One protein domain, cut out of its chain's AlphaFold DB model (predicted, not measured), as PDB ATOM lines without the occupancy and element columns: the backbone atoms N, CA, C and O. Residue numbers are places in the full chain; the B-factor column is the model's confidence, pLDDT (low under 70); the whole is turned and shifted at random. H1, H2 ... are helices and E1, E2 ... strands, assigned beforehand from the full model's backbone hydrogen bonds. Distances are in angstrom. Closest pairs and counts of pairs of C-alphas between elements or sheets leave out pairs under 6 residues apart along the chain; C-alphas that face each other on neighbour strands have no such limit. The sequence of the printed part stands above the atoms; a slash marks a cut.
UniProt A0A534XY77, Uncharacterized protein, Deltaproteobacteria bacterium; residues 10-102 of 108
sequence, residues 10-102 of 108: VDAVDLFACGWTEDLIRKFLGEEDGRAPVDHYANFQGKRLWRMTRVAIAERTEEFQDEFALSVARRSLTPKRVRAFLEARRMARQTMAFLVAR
ATOM      1  N   VAL A  10     147.372 171.810 156.209       83.81
ATOM      2  CA  VAL A  10     147.965 170.766 157.050       83.81
ATOM      3  C   VAL A  10     146.957 170.331 158.106       83.81
ATOM      4  O   VAL A  10     146.245 171.172 158.661       83.81
ATOM      5  N   ASP A  11     146.866 169.027 158.363       88.31
ATOM      6  CA  ASP A  11     145.953 168.492 159.370       88.31
ATOM      7  C   ASP A  11     146.601 168.420 160.767       88.31
ATOM      8  O   ASP A  11     147.808 168.612 160.949       88.31
ATOM      9  N   ALA A  12     145.783 168.166 161.790       86.62
ATOM     10  CA  ALA A  12     146.271 168.081 163.168       86.62
ATOM     11  C   ALA A  12     147.302 166.953 163.369       86.62
ATOM     12  O   ALA A  12     148.194 167.083 164.203       86.62
ATOM     13  N   VAL A  13     147.193 165.851 162.619       85.25
ATOM     14  CA  VAL A  13     148.089 164.692 162.742       85.25
ATOM     15  C   VAL A  13     149.490 165.071 162.277       85.25
ATOM     16  O   VAL A  13     150.466 164.789 162.977       85.25
ATOM     17  N   ASP A  14     149.586 165.774 161.154       84.69
ATOM     18  CA  ASP A  14     150.850 166.286 160.631       84.69
ATOM     19  C   ASP A  14     151.481 167.327 161.574       84.69
ATOM     20  O   ASP A  14     152.694 167.310 161.817       84.69
ATOM     21  N   LEU A  15     150.664 168.195 162.182       86.94
ATOM     22  CA  LEU A  15     151.128 169.139 163.204       86.94
ATOM     23  C   LEU A  15     151.691 168.406 164.430       86.94
ATOM     24  O   LEU A  15     152.786 168.731 164.903       86.94
ATOM     25  N   PHE A  16     151.000 167.374 164.921       88.62
ATOM     26  CA  PHE A  16     151.479 166.553 166.037       88.62
ATOM     27  C   PHE A  16     152.777 165.814 165.702       88.62
ATOM     28  O   PHE A  16     153.672 165.732 166.550       88.62
ATOM     29  N   ALA A  17     152.934 165.337 164.465       83.00
ATOM     30  CA  ALA A  17     154.183 164.747 163.988       83.00
ATOM     31  C   ALA A  17     155.342 165.761 163.978       83.00
ATOM     32  O   ALA A  17     156.491 165.393 164.219       83.00
ATOM     33  N   CYS A  18     155.042 167.049 163.793       82.94
ATOM     34  CA  CYS A  18     155.995 168.155 163.921       82.94
ATOM     35  C   CYS A  18     156.219 168.614 165.377       82.94
ATOM     36  O   CYS A  18     156.962 169.565 165.629       82.94
ATOM     37  N   GLY A  19     155.600 167.939 166.347       86.50
ATOM     38  CA  GLY A  19     155.768 168.196 167.774       86.50
ATOM     39  C   GLY A  19     154.819 169.241 168.355       86.50
ATOM     40  O   GLY A  19     154.942 169.531 169.553       86.50
ATOM     41  N   TRP A  20     153.884 169.770 167.554       90.44
ATOM     42  CA  TRP A  20     152.805 170.620 168.049       90.44
ATOM     43  C   TRP A  20     151.939 169.851 169.052       90.44
ATOM     44  O   TRP A  20     151.850 168.623 169.030       90.44
ATOM     45  N   THR A  21     151.312 170.585 169.962       92.69
ATOM     46  CA  THR A  21     150.312 170.062 170.896       92.69
ATOM     47  C   THR A  21     148.998 170.789 170.663       92.69
ATOM     48  O   THR A  21     148.992 171.873 170.084       92.69
ATOM     49  N   GLU A  22     147.892 170.225 171.141       92.25
ATOM     50  CA  GLU A  22     146.580 170.871 171.028       92.25
ATOM     51  C   GLU A  22     146.584 172.282 171.641       92.25
ATOM     52  O   GLU A  22     146.038 173.214 171.059       92.25
ATOM     53  N   ASP A  23     147.281 172.472 172.766       92.75
ATOM     54  CA  ASP A  23     147.416 173.788 173.395       92.75
ATOM     55  C   ASP A  23     148.181 174.783 172.516       92.75
ATOM     56  O   ASP A  23     147.774 175.940 172.423       92.75
ATOM     57  N   LEU A  24     149.254 174.345 171.844       92.62
ATOM     58  CA  LEU A  24     150.002 175.192 170.910       92.62
ATOM     59  C   LEU A  24     149.159 175.524 169.676       92.62
ATOM     60  O   LEU A  24     149.151 176.669 169.235       92.62
ATOM     61  N   ILE A  25     148.414 174.549 169.147       93.06
ATOM     62  CA  ILE A  25     147.490 174.763 168.028       93.06
ATOM     63  C   ILE A  25     146.446 175.804 168.429       93.06
ATOM     64  O   ILE A  25     146.298 176.814 167.750       93.06
ATOM     65  N   ARG A  26     145.788 175.638 169.577       93.19
ATOM     66  CA  ARG A  26     144.787 176.593 170.061       93.19
ATOM     67  C   ARG A  26     145.382 177.979 170.324       93.19
ATOM     68  O   ARG A  26     144.747 178.970 169.981       93.19
ATOM     69  N   LYS A  27     146.578 178.058 170.919       93.50
ATOM     70  CA  LYS A  27     147.228 179.329 171.278       93.50
ATOM     71  C   LYS A  27     147.690 180.118 170.049       93.50
ATOM     72  O   LYS A  27     147.499 181.327 170.012       93.50
ATOM     73  N   PHE A  28     148.287 179.452 169.060       92.31
ATOM     74  CA  PHE A  28     148.957 180.131 167.944       92.31
ATOM     75  C   PHE A  28     148.213 180.048 166.608       92.31
ATOM     76  O   PHE A  28     148.389 180.919 165.759       92.31
ATOM     77  N   LEU A  29     147.394 179.016 166.404       90.75
ATOM     78  CA  LEU A  29     146.597 178.833 165.186       90.75
ATOM     79  C   LEU A  29     145.107 179.075 165.429       90.75
ATOM     80  O   LEU A  29     144.412 179.453 164.496       90.75
ATOM     81  N   GLY A  30     144.603 178.913 166.650       91.62
ATOM     82  CA  GLY A  30     143.192 179.148 166.958       91.62
ATOM     83  C   GLY A  30     142.260 178.304 166.083       91.62
ATOM     84  O   GLY A  30     142.451 177.091 165.952       91.62
ATOM     85  N   GLU A  31     141.255 178.950 165.491       89.62
ATOM     86  CA  GLU A  31     140.293 178.292 164.605       89.62
ATOM     87  C   GLU A  31     140.944 177.767 163.317       89.62
ATOM     88  O   GLU A  31     141.869 178.360 162.749       89.62
ATOM     89  N   GLU A  32     140.444 176.612 162.886       89.50
ATOM     90  CA  GLU A  32     140.829 175.948 161.644       89.50
ATOM     91  C   GLU A  32     140.427 176.762 160.411       89.50
ATOM     92  O   GLU A  32     139.411 177.449 160.389       89.50
ATOM     93  N   ASP A  33     141.230 176.660 159.358       87.00
ATOM     94  CA  ASP A  33     140.969 177.331 158.084       87.00
ATOM     95  C   ASP A  33     140.016 176.524 157.191       87.00
ATOM     96  O   ASP A  33     139.507 177.029 156.191       87.00
ATOM     97  N   GLY A  34     139.780 175.255 157.531       83.25
ATOM     98  CA  GLY A  34     138.834 174.403 156.832       83.25
ATOM     99  C   GLY A  34     138.733 173.010 157.435       83.25
ATOM    100  O   GLY A  34     139.432 172.654 158.390       83.25
ATOM    101  N   ARG A  35     137.862 172.197 156.838       83.62
ATOM    102  CA  ARG A  35     137.733 170.780 157.169       83.62
ATOM    103  C   ARG A  35     137.758 169.927 155.910       83.62
ATOM    104  O   ARG A  35     137.020 170.209 154.972       83.62
ATOM    105  N   ALA A  36     138.570 168.874 155.902       75.81
ATOM    106  CA  ALA A  36     138.491 167.845 154.866       75.81
ATOM    107  C   ALA A  36     137.423 166.804 155.236       75.81
ATOM    108  O   ALA A  36     137.422 166.332 156.381       75.81
ATOM    109  N   PRO A  37     136.549 166.398 154.296       67.94
ATOM    110  CA  PRO A  37     135.654 165.271 154.515       67.94
ATOM    111  C   PRO A  37     136.474 163.986 154.680       67.94
ATOM    112  O   PRO A  37     137.479 163.781 154.000       67.94
ATOM    113  N   VAL A  38     136.055 163.121 155.602       64.06
ATOM    114  CA  VAL A  38     136.620 161.776 155.751       64.06
ATOM    115  C   VAL A  38     135.537 160.804 155.310       64.06
ATOM    116  O   VAL A  38     134.446 160.821 155.871       64.06
ATOM    117  N   ASP A  39     135.819 159.990 154.296       57.28
ATOM    118  CA  ASP A  39     134.805 159.225 153.548       57.28
ATOM    119  C   ASP A  39     134.255 157.986 154.283       57.28
ATOM    120  O   ASP A  39     133.644 157.090 153.705       57.28
ATOM    121  N   HIS A  40     134.464 157.896 155.593       55.47
ATOM    122  CA  HIS A  40     134.027 156.755 156.380       55.47
ATOM    123  C   HIS A  40     133.386 157.263 157.673       55.47
ATOM    124  O   HIS A  40     134.064 157.827 158.527       55.47
ATOM    125  N   TYR A  41     132.075 157.021 157.793       50.91
ATOM    126  CA  TYR A  41     131.155 157.324 158.903       50.91
ATOM    127  C   TYR A  41     130.443 158.690 158.876       50.91
ATOM    128  O   TYR A  41     131.041 159.748 159.042       50.91
ATOM    129  N   ALA A  42     129.104 158.630 158.813       54.12
ATOM    130  CA  ALA A  42     128.161 159.758 158.799       54.12
ATOM    131  C   ALA A  42     128.242 160.716 160.012       54.12
ATOM    132  O   ALA A  42     127.652 161.789 159.980       54.12
ATOM    133  N   ASN A  43     128.981 160.347 161.065       59.59
ATOM    134  CA  ASN A  43     129.131 161.135 162.293       59.59
ATOM    135  C   ASN A  43     130.522 161.776 162.441       59.59
ATOM    136  O   ASN A  43     130.793 162.413 163.460       59.59
ATOM    137  N   PHE A  44     131.430 161.599 161.475       60.53
ATOM    138  CA  PHE A  44     132.778 162.148 161.576       60.53
ATOM    139  C   PHE A  44     132.801 163.583 161.050       60.53
ATOM    140  O   PHE A  44     132.586 163.828 159.867       60.53
ATOM    141  N   GLN A  45     133.081 164.552 161.924       64.75
ATOM    142  CA  GLN A  45     133.018 165.982 161.601       64.75
ATOM    143  C   GLN A  45     134.139 166.491 160.660       64.75
ATOM    144  O   GLN A  45     134.396 167.692 160.611       64.75
ATOM    145  N   GLY A  46     134.802 165.607 159.911       75.38
ATOM    146  CA  GLY A  46     135.939 165.938 159.057       75.38
ATOM    147  C   GLY A  46     137.264 166.082 159.818       75.38
ATOM    148  O   GLY A  46     137.311 166.082 161.049       75.38
ATOM    149  N   LYS A  47     138.367 166.203 159.076       82.12
ATOM    150  CA  LYS A  47     139.686 166.552 159.628       82.12
ATOM    151  C   LYS A  47     139.853 168.063 159.657       82.12
ATOM    152  O   LYS A  47     139.664 168.701 158.628       82.12
ATOM    153  N   ARG A  48     140.265 168.606 160.801       88.69
ATOM    154  CA  ARG A  48     140.614 170.025 160.961       88.69
ATOM    155  C   ARG A  48     141.877 170.347 160.171       88.69
ATOM    156  O   ARG A  48     142.852 169.597 160.268       88.69
ATOM    157  N   LEU A  49     141.838 171.432 159.407       86.19
ATOM    158  CA  LEU A  49     142.920 171.864 158.535       86.19
ATOM    159  C   LEU A  49     143.329 173.296 158.853       86.19
ATOM    160  O   LEU A  49     142.479 174.170 159.005       86.19
ATOM    161  N   TRP A  50     144.633 173.547 158.866       88.31
ATOM    162  CA  TRP A  50     145.195 174.886 159.000       88.31
ATOM    163  C   TRP A  50     146.058 175.228 157.800       88.31
ATOM    164  O   TRP A  50     146.717 174.369 157.215       88.31
ATOM    165  N   ARG A  51     146.098 176.507 157.443       87.38
ATOM    166  CA  ARG A  51     146.993 177.029 156.419       87.38
ATOM    167  C   ARG A  51     148.424 176.916 156.907       87.38
ATOM    168  O   ARG A  51     148.811 177.491 157.925       87.38
ATOM    169  N   MET A  52     149.249 176.247 156.116       82.88
ATOM    170  CA  MET A  52     150.664 176.063 156.410       82.88
ATOM    171  C   MET A  52     151.419 177.401 156.506       82.88
ATOM    172  O   MET A  52     152.430 177.496 157.197       82.88
ATOM    173  N   THR A  53     150.923 178.473 155.875       83.06
ATOM    174  CA  THR A  53     151.447 179.836 156.075       83.06
ATOM    175  C   THR A  53     151.263 180.333 157.499       83.06
ATOM    176  O   THR A  53     152.200 180.906 158.048       83.06
ATOM    177  N   ARG A  54     150.101 180.096 158.118       87.88
ATOM    178  CA  ARG A  54     149.837 180.482 159.514       87.88
ATOM    179  C   ARG A  54     150.751 179.717 160.456       87.88
ATOM    180  O   ARG A  54     151.368 180.324 161.322       87.88
ATOM    181  N   VAL A  55     150.925 178.421 160.203       87.38
ATOM    182  CA  VAL A  55     151.891 177.571 160.912       87.38
ATOM    183  C   VAL A  55     153.297 178.151 160.789       87.38
ATOM    184  O   VAL A  55     153.948 178.405 161.794       87.38
ATOM    185  N   ALA A  56     153.753 178.463 159.574       84.56
ATOM    186  CA  ALA A  56     155.082 179.025 159.354       84.56
ATOM    187  C   ALA A  56     155.284 180.406 160.002       84.56
ATOM    188  O   ALA A  56     156.394 180.708 160.439       84.56
ATOM    189  N   ILE A  57     154.247 181.247 160.049       87.75
ATOM    190  CA  ILE A  57     154.286 182.553 160.720       87.75
ATOM    191  C   ILE A  57     154.365 182.361 162.234       87.75
ATOM    192  O   ILE A  57     155.256 182.931 162.858       87.75
ATOM    193  N   ALA A  58     153.496 181.521 162.803       90.31
ATOM    194  CA  ALA A  58     153.504 181.190 164.223       90.31
ATOM    195  C   ALA A  58     154.868 180.646 164.656       90.31
ATOM    196  O   ALA A  58     155.449 181.135 165.610       90.31
ATOM    197  N   GLU A  59     155.449 179.715 163.899       87.00
ATOM    198  CA  GLU A  59     156.748 179.131 164.243       87.00
ATOM    199  C   GLU A  59     157.926 180.118 164.241       87.00
ATOM    200  O   GLU A  59     158.981 179.813 164.805       87.00
ATOM    201  N   ARG A  60     157.784 181.265 163.566       87.12
ATOM    202  CA  ARG A  60     158.815 182.310 163.508       87.12
ATOM    203  C   ARG A  60     158.753 183.266 164.690       87.12
ATOM    204  O   ARG A  60     159.720 183.999 164.880       87.12
ATOM    205  N   THR A  61     157.662 183.283 165.451       89.69
ATOM    206  CA  THR A  61     157.570 184.149 166.626       89.69
ATOM    207  C   THR A  61     158.440 183.592 167.750       89.69
ATOM    208  O   THR A  61     158.562 182.380 167.926       89.69
ATOM    209  N   GLU A  62     159.069 184.490 168.502       90.19
ATOM    210  CA  GLU A  62     159.864 184.128 169.680       90.19
ATOM    211  C   GLU A  62     158.980 183.454 170.740       90.19
ATOM    212  O   GLU A  62     159.320 182.389 171.244       90.19
ATOM    213  N   GLU A  63     157.762 183.974 170.934       91.75
ATOM    214  CA  GLU A  63     156.774 183.394 171.849       91.75
ATOM    215  C   GLU A  63     156.474 181.919 171.539       91.75
ATOM    216  O   GLU A  63     156.358 181.095 172.449       91.75
ATOM    217  N   PHE A  64     156.370 181.548 170.258       91.19
ATOM    218  CA  PHE A  64     156.176 180.149 169.891       91.19
ATOM    219  C   PHE A  64     157.390 179.296 170.244       91.19
ATOM    220  O   PHE A  64     157.231 178.162 170.692       91.19
ATOM    221  N   GLN A  65     158.603 179.805 170.023       88.38
ATOM    222  CA  GLN A  65     159.827 179.063 170.317       88.38
ATOM    223  C   GLN A  65     159.941 178.766 171.814       88.38
ATOM    224  O   GLN A  65     160.242 177.625 172.176       88.38
ATOM    225  N   ASP A  66     159.602 179.741 172.654       90.88
ATOM    226  CA  ASP A  66     159.597 179.600 174.109       90.88
ATOM    227  C   ASP A  66     158.535 178.603 174.582       90.88
ATOM    228  O   ASP A  66     158.843 177.640 175.290       90.88
ATOM    229  N   GLU A  67     157.287 178.758 174.138       92.00
ATOM    230  CA  GLU A  67     156.191 177.851 174.507       92.00
ATOM    231  C   GLU A  67     156.424 176.425 174.000       92.00
ATOM    232  O   GLU A  67     156.121 175.437 174.677       92.00
ATOM    233  N   PHE A  68     157.020 176.290 172.817       88.88
ATOM    234  CA  PHE A  68     157.420 175.000 172.286       88.88
ATOM    235  C   PHE A  68     158.525 174.365 173.136       88.88
ATOM    236  O   PHE A  68     158.433 173.177 173.462       88.88
ATOM    237  N   ALA A  69     159.544 175.129 173.542       87.19
ATOM    238  CA  ALA A  69     160.611 174.644 174.416       87.19
ATOM    239  C   ALA A  69     160.062 174.204 175.783       87.19
ATOM    240  O   ALA A  69     160.387 173.110 176.254       87.19
ATOM    241  N   LEU A  70     159.155 174.987 176.373       89.56
ATOM    242  CA  LEU A  70     158.450 174.636 177.608       89.56
ATOM    243  C   LEU A  70     157.617 173.361 177.443       89.56
ATOM    244  O   LEU A  70     157.673 172.467 178.288       89.56
ATOM    245  N   SER A  71     156.882 173.234 176.339       89.62
ATOM    246  CA  SER A  71     156.112 172.030 176.009       89.62
ATOM    247  C   SER A  71     157.012 170.800 175.869       89.62
ATOM    248  O   SER A  71     156.683 169.713 176.351       89.62
ATOM    249  N   VAL A  72     158.176 170.933 175.234       86.25
ATOM    250  CA  VAL A  72     159.166 169.852 175.140       86.25
ATOM    251  C   VAL A  72     159.703 169.465 176.521       86.25
ATOM    252  O   VAL A  72     159.745 168.271 176.828       86.25
ATOM    253  N   ALA A  73     160.050 170.448 177.357       85.81
ATOM    254  CA  ALA A  73     160.565 170.227 178.707       85.81
ATOM    255  C   ALA A  73     159.537 169.528 179.613       85.81
ATOM    256  O   ALA A  73     159.859 168.525 180.244       85.81
ATOM    257  N   ARG A  74     158.274 169.983 179.613       88.25
ATOM    258  CA  ARG A  74     157.176 169.385 180.400       88.25
ATOM    259  C   ARG A  74     156.886 167.935 180.023       88.25
ATOM    260  O   ARG A  74     156.472 167.148 180.865       88.25
ATOM    261  N   ARG A  75     157.090 167.577 178.754       85.88
ATOM    262  CA  ARG A  75     156.846 166.223 178.238       85.88
ATOM    263  C   ARG A  75     158.010 165.260 178.494       85.88
ATOM    264  O   ARG A  75     157.915 164.110 178.068       85.88
ATOM    265  N   SER A  76     159.098 165.713 179.130       85.81
ATOM    266  CA  SER A  76     160.308 164.918 179.398       85.81
ATOM    267  C   SER A  76     160.764 164.124 178.171       85.81
ATOM    268  O   SER A  76     161.093 162.937 178.246       85.81
ATOM    269  N   LEU A  77     160.702 164.759 176.997       81.88
ATOM    270  CA  LEU A  77     160.960 164.067 175.743       81.88
ATOM    271  C   LEU A  77     162.421 163.657 175.655       81.88
ATOM    272  O   LEU A  77     163.332 164.433 175.936       81.88
ATOM    273  N   THR A  78     162.649 162.437 175.176       84.50
ATOM    274  CA  THR A  78     164.009 161.984 174.907       84.50
ATOM    275  C   THR A  78     164.652 162.870 173.834       84.50
ATOM    276  O   THR A  78     163.970 163.282 172.886       84.50
ATOM    277  N   PRO A  79     165.977 163.102 173.885       81.06
ATOM    278  CA  PRO A  79     166.682 163.868 172.855       81.06
ATOM    279  C   PRO A  79     166.458 163.337 171.431       81.06
ATOM    280  O   PRO A  79     166.542 164.092 170.464       81.06
ATOM    281  N   LYS A  80     166.158 162.036 171.291       83.75
ATOM    282  CA  LYS A  80     165.785 161.401 170.021       83.75
ATOM    283  C   LYS A  80     164.443 161.917 169.494       83.75
ATOM    284  O   LYS A  80     164.351 162.248 168.318       83.75
ATOM    285  N   ARG A  81     163.416 162.019 170.348       80.62
ATOM    286  CA  ARG A  81     162.103 162.566 169.959       80.62
ATOM    287  C   ARG A  81     162.179 164.052 169.633       80.62
ATOM    288  O   ARG A  81     161.582 164.482 168.656       80.62
ATOM    289  N   VAL A  82     162.958 164.813 170.400       81.00
ATOM    290  CA  VAL A  82     163.178 166.238 170.114       81.00
ATOM    291  C   VAL A  82     163.835 166.419 168.746       81.00
ATOM    292  O   VAL A  82     163.347 167.203 167.937       81.00
ATOM    293  N   ARG A  83     164.886 165.645 168.443       81.69
ATOM    294  CA  ARG A  83     165.518 165.656 167.116       81.69
ATOM    295  C   ARG A  83     164.547 165.288 165.999       81.69
ATOM    296  O   ARG A  83     164.507 166.005 165.009       81.69
ATOM    297  N   ALA A  84     163.727 164.254 166.188       81.19
ATOM    298  CA  ALA A  84     162.721 163.865 165.200       81.19
ATOM    299  C   ALA A  84     161.739 165.010 164.890       81.19
ATOM    300  O   ALA A  84     161.447 165.262 163.725       81.19
ATOM    301  N   PHE A  85     161.291 165.764 165.902       80.50
ATOM    302  CA  PHE A  85     160.439 166.939 165.686       80.50
ATOM    303  C   PHE A  85     161.158 168.064 164.938       80.50
ATOM    304  O   PHE A  85     160.590 168.666 164.028       80.50
ATOM    305  N   LEU A  86     162.417 168.340 165.285       80.25
ATOM    306  CA  LEU A  86     163.214 169.354 164.591       80.25
ATOM    307  C   LEU A  86     163.471 168.977 163.125       80.25
ATOM    308  O   LEU A  86     163.400 169.843 162.251       80.25
ATOM    309  N   GLU A  87     163.725 167.699 162.843       79.88
ATOM    310  CA  GLU A  87     163.898 167.174 161.487       79.88
ATOM    311  C   GLU A  87     162.597 167.228 160.684       79.88
ATOM    312  O   GLU A  87     162.603 167.775 159.580       79.88
ATOM    313  N   ALA A  88     161.478 166.767 161.252       76.69
ATOM    314  CA  ALA A  88     160.161 166.863 160.625       76.69
ATOM    315  C   ALA A  88     159.814 168.319 160.273       76.69
ATOM    316  O   ALA A  88     159.423 168.612 159.143       76.69
ATOM    317  N   ARG A  89     160.083 169.268 161.182       75.19
ATOM    318  CA  ARG A  89     159.905 170.709 160.928       75.19
ATOM    319  C   ARG A  89     160.838 171.246 159.851       75.19
ATOM    320  O   ARG A  89     160.441 172.113 159.070       75.19
ATOM    321  N   ARG A  90     162.092 170.787 159.804       78.19
ATOM    322  CA  ARG A  90     163.040 171.185 158.755       78.19
ATOM    323  C   ARG A  90     162.562 170.700 157.389       78.19
ATOM    324  O   ARG A  90     162.577 171.489 156.447       78.19
ATOM    325  N   MET A  91     162.107 169.453 157.298       76.25
ATOM    326  CA  MET A  91     161.563 168.880 156.068       76.25
ATOM    327  C   MET A  91     160.287 169.600 155.639       76.25
ATOM    328  O   MET A  91     160.203 170.023 154.493       76.25
ATOM    329  N   ALA A  92     159.347 169.846 156.555       70.00
ATOM    330  CA  ALA A  92     158.134 170.610 156.263       70.00
ATOM    331  C   ALA A  92     158.464 172.008 155.708       70.00
ATOM    332  O   ALA A  92     157.908 172.427 154.693       70.00
ATOM    333  N   ARG A  93     159.449 172.700 156.300       68.88
ATOM    334  CA  ARG A  93     159.943 173.994 155.802       68.88
ATOM    335  C   ARG A  93     160.610 173.897 154.434       68.88
ATOM    336  O   ARG A  93     160.377 174.765 153.600       68.88
ATOM    337  N   GLN A  94     161.436 172.882 154.199       70.25
ATOM    338  CA  GLN A  94     162.112 172.684 152.914       70.25
ATOM    339  C   GLN A  94     161.122 172.331 151.804       70.25
ATOM    340  O   GLN A  94     161.193 172.919 150.729       70.25
ATOM    341  N   THR A  95     160.161 171.452 152.078       67.25
ATOM    342  CA  THR A  95     159.070 171.117 151.159       67.25
ATOM    343  C   THR A  95     158.225 172.350 150.856       67.25
ATOM    344  O   THR A  95     157.939 172.612 149.695       67.25
ATOM    345  N   MET A  96     157.904 173.175 151.855       61.97
ATOM    346  CA  MET A  96     157.193 174.438 151.635       61.97
ATOM    347  C   MET A  96     158.003 175.436 150.815       61.97
ATOM    348  O   MET A  96     157.488 175.988 149.847       61.97
ATOM    349  N   ALA A  97     159.278 175.641 151.150       61.31
ATOM    350  CA  ALA A  97     160.167 176.505 150.381       61.31
ATOM    351  C   ALA A  97     160.271 176.033 148.923       61.31
ATOM    352  O   ALA A  97     160.244 176.847 148.006       61.31
ATOM    353  N   PHE A  98     160.318 174.719 148.708       56.47
ATOM    354  CA  PHE A  98     160.356 174.103 147.391       56.47
ATOM    355  C   PHE A  98     159.041 174.244 146.614       56.47
ATOM    356  O   PHE A  98     159.070 174.581 145.433       56.47
ATOM    357  N   LEU A  99     157.890 174.021 147.254       53.41
ATOM    358  CA  LEU A  99     156.568 174.173 146.635       53.41
ATOM    359  C   LEU A  99     156.277 175.636 146.280       53.41
ATOM    360  O   LEU A  99     155.806 175.913 145.176       53.41
ATOM    361  N   VAL A 100     156.645 176.570 147.163       55.22
ATOM    362  CA  VAL A 100     156.586 178.017 146.906       55.22
ATOM    363  C   VAL A 100     157.514 178.395 145.749       55.22
ATOM    364  O   VAL A 100     157.085 179.090 144.831       55.22
ATOM    365  N   ALA A 101     158.753 177.891 145.733       56.25
ATOM    366  CA  ALA A 101     159.709 178.156 144.656       56.25
ATOM    367  C   ALA A 101     159.285 177.565 143.297       56.25
ATOM    368  O   ALA A 101     159.690 178.078 142.257       56.25
ATOM    369  N   ARG A 102     158.476 176.497 143.287       50.12
ATOM    370  CA  ARG A 102     158.013 175.819 142.064       50.12
ATOM    371  C   ARG A 102     156.662 176.291 141.522       50.12
ATOM    372  O   ARG A 102     156.265 175.809 140.465       50.12
TER     373      ARG A 102
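AT A GLANCE: This is residues 10 to 102 of the 108 residues of an uncharacterized protein of Deltaproteobacteria bacterium (UniProt A0A534XY77). A loose cluster of helices has a two-stranded hairpin, E1 and E2, reaching out from one side and a long helix, H5, running along another, with its last residues, 97 to 102, sticking out. The short helix H1 sits in the middle, between E2 and H5, while H2 and H4 lie side by side and H3 meets them at its end. The printed part has 93 residues, with five named helices and two named strands in the order H1, H2, E1, E2, H3, H4, H5; the sheet is E1 - E2, antiparallel, and the class is mostly helix. The whole is only just compact, close to loose, with a radius of gyration of the C-alphas of 14.3 A and spans of 41 by 35 by 23 A.

HOW THE PARTS SIT: E1, residues 34 to 36, and E2, residues 47 to 51, form an antiparallel hairpin; N 36 and O 47 are within hydrogen-bond range at 2.9 A, as are N 49 and O 34 at 2.9 A. Residues 10 to 11 also pair, antiparallel, with residues 49 to 50 of E2. H1, residues 12 to 17, comes closest to E2 at the C-alphas of Ala 12 and Arg 48, 6.4 A apart. H5, residues 79 to 102, is close to H1 but not clearly touching, the closest C-alphas being those of Ala 17 and Phe 85, 6.8 A apart, at a steep tilt of 59 degrees. H2, residues 22 to 29, and H3, residues 52 to 58, touch about perpendicular at 90 degrees, the C-alphas of Phe 28 and Ala 58 closest at 6.0 A. H4, residues 62 to 74, touches H2 with residues 64 to 68 alone, at a shallow tilt of 3 degrees, opposite ways; the closest C-alphas, of Phe 28 and Phe 64, are 7.5 A apart. H2 and H5 are apart. In each of the five helices every O i to N i+4 pair is within hydrogen-bond range.

IN THESE COORDINATES: E1 begins at C-alpha 34, (138.834, 174.403, 156.832), and E2 spans 13.2 A from first to last C-alpha. H1 begins at C-alpha 12, (146.271, 168.081, 163.168). H4 is 18.4 A long and H5 34.1 A, ending at C-alpha 102, (158.013, 175.819, 142.064).

THE WHOLE: The C-alphas of Ala 42 and Glu 62, the two farthest apart, are 41.4 A apart. The printed part has no cut and no long link; E1 to E2 is a short link, and residues 39 to 44 within it stand free. The mean pLDDT of the printed part is 80.6, and residues 37 to 45, 93 and 95 to 102 are under 70.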